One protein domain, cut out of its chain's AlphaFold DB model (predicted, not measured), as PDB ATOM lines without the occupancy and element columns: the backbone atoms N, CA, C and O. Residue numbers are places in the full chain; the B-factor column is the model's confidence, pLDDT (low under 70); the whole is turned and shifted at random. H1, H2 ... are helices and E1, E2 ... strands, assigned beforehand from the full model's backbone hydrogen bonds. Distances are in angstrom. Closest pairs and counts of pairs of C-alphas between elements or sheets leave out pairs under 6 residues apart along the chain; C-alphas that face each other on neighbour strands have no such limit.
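Overview. This is residues 276 to 318 of the 527 residues of the protein "uncharacterized protein LOC115890027" of Sitophilus oryzae (UniProt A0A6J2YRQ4). With little regular structure, the model is a long unnamed stretch, residues 276 to 294, leading into a small two-stranded hairpin, E1 and E2, with one short helix, H1, following E2. The printed part has 43 residues, with E1, E2 and H1 in that order holding only 14, in a mixed class; the sheet order is E1 - E2, antiparallel. It is only just loose, close to extended, with a radius of gyration of the C-alphas of 13.4 A and spans of 35 by 29 by 22 A.

Arrangement. E1, residues 295 to 297, and E2, residues 306 to 308, form an antiparallel hairpin at 155 degrees; N 297 and O 306 are 2.9 A apart, within hydrogen-bond range. In H1, residues 310 to 317, every O i to N i+4 pair is within hydrogen-bond range. The closest C-alphas of E1 and H1, Tyr 295 and Glu 310, are 7.8 A apart.

Along the chain. E1 begins at C-alpha 295 (555.368, 595.747, 462.652) and spans 6.8 A; E2 spans 6.7 A. H1 spans 10.6 A, ending at C-alpha 317 (550.284, 584.173, 465.659).

Size, cuts and confidence. The C-alphas farthest apart, Leu 276 and Gly 302, are 38.9 A apart. The printed part has no cut. The link from E1 to E2 is short and that from E2 to H1 tight. Residues 280 to 290 have pLDDT under 70.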
ATOM      1  N   LEU A 276     581.215 593.894 453.180       83.56
ATOM      2  CA  LEU A 276     580.557 594.909 454.000       83.56
ATOM      3  C   LEU A 276     579.357 594.321 454.751       83.56
ATOM      4  O   LEU A 276     578.452 593.728 454.156       83.56
ATOM      5  N   LYS A 277     579.291 594.555 456.067       82.00
ATOM      6  CA  LYS A 277     578.110 594.240 456.884       82.00
ATOM      7  C   LYS A 277     577.108 595.391 456.798       82.00
ATOM      8  O   LYS A 277     577.427 596.530 457.120       82.00
ATOM      9  N   THR A 278     575.880 595.100 456.368       77.44
ATOM     10  CA  THR A 278     574.795 596.093 456.411       77.44
ATOM     11  C   THR A 278     574.214 596.126 457.823       77.44
ATOM     12  O   THR A 278     573.644 595.134 458.272       77.44
ATOM     13  N   VAL A 279     574.347 597.261 458.511       76.25
ATOM     14  CA  VAL A 279     573.742 597.492 459.829       76.25
ATOM     15  C   VAL A 279     572.441 598.265 459.633       76.25
ATOM     16  O   VAL A 279     572.444 599.390 459.135       76.25
ATOM     17  N   HIS A 280     571.315 597.654 459.996       68.75
ATOM     18  CA  HIS A 280     570.015 598.318 459.990       68.75
ATOM     19  C   HIS A 280     569.742 598.897 461.377       68.75
ATOM     20  O   HIS A 280     569.430 598.155 462.303       68.75
ATOM     21  N   VAL A 281     569.847 600.219 461.522       69.44
ATOM     22  CA  VAL A 281     569.490 600.910 462.767       69.44
ATOM     23  C   VAL A 281     568.084 601.488 462.615       69.44
ATOM     24  O   VAL A 281     567.876 602.437 461.861       69.44
ATOM     25  N   LEU A 282     567.108 600.903 463.310       62.50
ATOM     26  CA  LEU A 282     565.750 601.442 463.408       62.50
ATOM     27  C   LEU A 282     565.706 602.453 464.561       62.50
ATOM     28  O   LEU A 282     565.537 602.066 465.715       62.50
ATOM     29  N   ARG A 283     565.891 603.742 464.254       64.19
ATOM     30  CA  ARG A 283     565.707 604.835 465.224       64.19
ATOM     31  C   ARG A 283     564.303 605.417 465.111       64.19
ATOM     32  O   ARG A 283     563.753 605.496 464.009       64.19
ATOM     33  N   GLU A 284     563.730 605.829 466.235       63.38
ATOM     34  CA  GLU A 284     562.543 606.684 466.227       63.38
ATOM     35  C   GLU A 284     562.873 608.048 465.601       63.38
ATOM     36  O   GLU A 284     563.986 608.560 465.745       63.38
ATOM     37  N   LEU A 285     561.912 608.655 464.895       56.59
ATOM     38  CA  LEU A 285     562.089 610.014 464.380       56.59
ATOM     39  C   LEU A 285     562.352 610.970 465.555       56.59
ATOM     40  O   LEU A 285     561.486 611.156 466.401       56.59
ATOM     41  N   GLY A 286     563.545 611.571 465.589       64.00
ATOM     42  CA  GLY A 286     563.933 612.557 466.604       64.00
ATOM     43  C   GLY A 286     564.468 611.982 467.920       64.00
ATOM     44  O   GLY A 286     564.711 612.750 468.845       64.00
ATOM     45  N   SER A 287     564.683 610.666 468.022       67.00
ATOM     46  CA  SER A 287     565.144 610.010 469.252       67.00
ATOM     47  C   SER A 287     566.273 609.011 468.966       67.00
ATOM     48  O   SER A 287     566.270 608.296 467.965       67.00
ATOM     49  N   ASN A 288     567.264 608.950 469.862       69.19
ATOM     50  CA  ASN A 288     568.311 607.921 469.832       69.19
ATOM     51  C   ASN A 288     567.831 606.569 470.392       69.19
ATOM     52  O   ASN A 288     568.605 605.611 470.394       69.19
ATOM     53  N   LYS A 289     566.579 606.470 470.863       69.81
ATOM     54  CA  LYS A 289     566.016 605.224 471.387       69.81
ATOM     55  C   LYS A 289     565.564 604.299 470.244       69.81
ATOM     56  O   LYS A 289     565.068 604.778 469.216       69.81
ATOM     57  N   PRO A 290     565.747 602.976 470.393       68.56
ATOM     58  CA  PRO A 290     565.229 602.002 469.442       68.56
ATOM     59  C   PRO A 290     563.696 602.031 469.451       68.56
ATOM     60  O   PRO A 290     563.079 602.040 470.513       68.56
ATOM     61  N   ASN A 291     563.084 602.042 468.265       70.31
ATOM     62  CA  ASN A 291     561.625 602.013 468.131       70.31
ATOM     63  C   ASN A 291     561.075 600.664 468.642       70.31
ATOM     64  O   ASN A 291     561.449 599.630 468.079       70.31
ATOM     65  N   PRO A 292     560.180 600.646 469.650       71.69
ATOM     66  CA  PRO A 292     559.622 599.407 470.194       71.69
ATOM     67  C   PRO A 292     558.636 598.721 469.230       71.69
ATOM     68  O   PRO A 292     558.353 597.530 469.369       71.69
ATOM     69  N   PHE A 293     558.125 599.442 468.226       76.19
ATOM     70  CA  PHE A 293     557.179 598.920 467.242       76.19
ATOM     71  C   PHE A 293     557.888 598.509 465.953       76.19
ATOM     72  O   PHE A 293     558.353 599.342 465.170       76.19
ATOM     73  N   LYS A 294     557.917 597.199 465.701       75.75
ATOM     74  CA  LYS A 294     558.595 596.601 464.541       75.75
ATOM     75  C   LYS A 294     557.651 596.314 463.376       75.75
ATOM     76  O   LYS A 294     558.098 596.256 462.229       75.75
ATOM     77  N   TYR A 295     556.357 596.152 463.648       78.44
ATOM     78  CA  TYR A 295     555.368 595.747 462.652       78.44
ATOM     79  C   TYR A 295     554.266 596.792 462.497       78.44
ATOM     80  O   TYR A 295     553.856 597.442 463.457       78.44
ATOM     81  N   ARG A 296     553.793 596.957 461.258       80.88
ATOM     82  CA  ARG A 296     552.779 597.946 460.888       80.88
ATOM     83  C   ARG A 296     551.775 597.316 459.929       80.88
ATOM     84  O   ARG A 296     552.168 596.919 458.832       80.88
ATOM     85  N   LEU A 297     550.505 597.252 460.320       82.19
ATOM     86  CA  LEU A 297     549.416 596.769 459.471       82.19
ATOM     87  C   LEU A 297     548.621 597.965 458.941       82.19
ATOM     88  O   LEU A 297     548.193 598.822 459.709       82.19
ATOM     89  N   ARG A 298     548.448 598.036 457.620       82.44
ATOM     90  CA  ARG A 298     547.560 599.010 456.973       82.44
ATOM     91  C   ARG A 298     546.278 598.295 456.584       82.44
ATOM     92  O   ARG A 298     546.346 597.343 455.810       82.44
ATOM     93  N   LEU A 299     545.160 598.752 457.129       83.69
ATOM     94  CA  LEU A 299     543.839 598.171 456.901       83.69
ATOM     95  C   LEU A 299     543.144 598.791 455.671       83.69
ATOM     96  O   LEU A 299     542.495 598.070 454.918       83.69
ATOM     97  N   GLY A 300     543.421 600.063 455.359       82.69
ATOM     98  CA  GLY A 300     542.896 600.743 454.172       82.69
ATOM     99  C   GLY A 300     543.701 601.971 453.735       82.69
ATOM    100  O   GLY A 300     544.723 602.336 454.326       82.69
ATOM    101  N   VAL A 301     543.253 602.615 452.651       80.31
ATOM    102  CA  VAL A 301     543.791 603.906 452.192       80.31
ATOM    103  C   VAL A 301     543.178 605.010 453.057       80.31
ATOM    104  O   VAL A 301     541.975 605.218 453.001       80.31
ATOM    105  N   GLY A 302     543.998 605.717 453.840       81.50
ATOM    106  CA  GLY A 302     543.559 606.823 454.709       81.50
ATOM    107  C   GLY A 302     543.406 606.465 456.189       81.50
ATOM    108  O   GLY A 302     543.281 607.363 457.013       81.50
ATOM    109  N   GLU A 303     543.483 605.183 456.545       85.38
ATOM    110  CA  GLU A 303     543.394 604.741 457.937       85.38
ATOM    111  C   GLU A 303     544.740 604.817 458.659       85.38
ATOM    112  O   GLU A 303     545.809 604.567 458.076       85.38
ATOM    113  N   GLU A 304     544.684 605.122 459.958       85.56
ATOM    114  CA  GLU A 304     545.862 605.028 460.804       85.56
ATOM    115  C   GLU A 304     546.305 603.564 460.924       85.56
ATOM    116  O   GLU A 304     545.526 602.676 461.264       85.56
ATOM    117  N   PRO A 305     547.574 603.272 460.632       86.00
ATOM    118  CA  PRO A 305     548.060 601.909 460.665       86.00
ATOM    119  C   PRO A 305     548.303 601.433 462.088       86.00
ATOM    120  O   PRO A 305     549.049 602.067 462.841       86.00
ATOM    121  N   LEU A 306     547.788 600.242 462.375       88.12
ATOM    122  CA  LEU A 306     548.034 599.525 463.615       88.12
ATOM    123  C   LEU A 306     549.523 599.197 463.741       88.12
ATOM    124  O   LEU A 306     550.170 598.769 462.776       88.12
ATOM    125  N   ARG A 307     550.073 599.424 464.933       86.62
ATOM    126  CA  ARG A 307     551.477 599.172 465.263       86.62
ATOM    127  C   ARG A 307     551.537 598.057 466.291       86.62
ATOM    128  O   ARG A 307     550.836 598.124 467.290       86.62
ATOM    129  N   PHE A 308     552.394 597.077 466.038       86.62
ATOM    130  CA  PHE A 308     552.575 595.921 466.907       86.62
ATOM    131  C   PHE A 308     554.042 595.807 467.308       86.62
ATOM    132  O   PHE A 308     554.952 596.023 466.488       86.62
ATOM    133  N   ASN A 309     554.265 595.467 468.571       87.06
ATOM    134  CA  ASN A 309     555.567 595.029 469.058       87.06
ATOM    135  C   ASN A 309     555.758 593.519 468.754       87.06
ATOM    136  O   ASN A 309     554.928 592.886 468.093       87.06
ATOM    137  N   GLU A 310     556.888 592.932 469.156       83.88
ATOM    138  CA  GLU A 310     557.141 591.497 468.932       83.88
ATOM    139  C   GLU A 310     556.251 590.579 469.782       83.88
ATOM    140  O   GLU A 310     555.879 589.505 469.306       83.88
ATOM    141  N   LYS A 311     555.868 591.017 470.986       87.19
ATOM    142  CA  LYS A 311     554.981 590.285 471.893       87.19
ATOM    143  C   LYS A 311     553.566 590.187 471.325       87.19
ATOM    144  O   LYS A 311     553.063 589.082 471.190       87.19
ATOM    145  N   ASP A 312     552.987 591.293 470.860       88.00
ATOM    146  CA  ASP A 312     551.643 591.303 470.266       88.00
ATOM    147  C   ASP A 312     551.566 590.340 469.072       88.00
ATOM    148  O   ASP A 312     550.591 589.618 468.879       88.00
ATOM    149  N   ARG A 313     552.629 590.289 468.258       83.50
ATOM    150  CA  ARG A 313     552.716 589.340 467.145       83.50
ATOM    151  C   ARG A 313     552.781 587.893 467.631       83.50
ATOM    152  O   ARG A 313     552.198 587.026 466.982       83.50
ATOM    153  N   TYR A 314     553.505 587.629 468.716       86.12
ATOM    154  CA  TYR A 314     553.540 586.312 469.341       86.12
ATOM    155  C   TYR A 314     552.163 585.907 469.853       86.12
ATOM    156  O   TYR A 314     551.744 584.793 469.576       86.12
ATOM    157  N   ASP A 315     551.440 586.812 470.503       86.38
ATOM    158  CA  ASP A 315     550.114 586.536 471.057       86.38
ATOM    159  C   ASP A 315     549.070 586.288 469.947       86.38
ATOM    160  O   ASP A 315     548.206 585.427 470.086       86.38
ATOM    161  N   ILE A 316     549.181 586.980 468.804       84.88
ATOM    162  CA  ILE A 316     548.268 586.816 467.654       84.88
ATOM    163  C   ILE A 316     548.584 585.563 466.818       84.88
ATOM    164  O   ILE A 316     547.674 584.857 466.387       84.88
ATOM    165  N   GLU A 317     549.860 585.311 466.501       83.56
ATOM    166  CA  GLU A 317     550.284 584.173 465.659       83.56
ATOM    167  C   GLU A 317     550.565 582.894 466.475       83.56
ATOM    168  O   GLU A 317     550.802 581.821 465.900       83.56
ATOM    169  N   GLY A 318     550.621 583.016 467.799       80.31
ATOM    170  CA  GLY A 318     550.994 581.974 468.743       80.31
ATOM    171  C   GLY A 318     549.958 580.865 468.854       80.31
ATOM    172  O   GLY A 318     548.787 581.011 468.521       80.31
TER     173      GLY A 318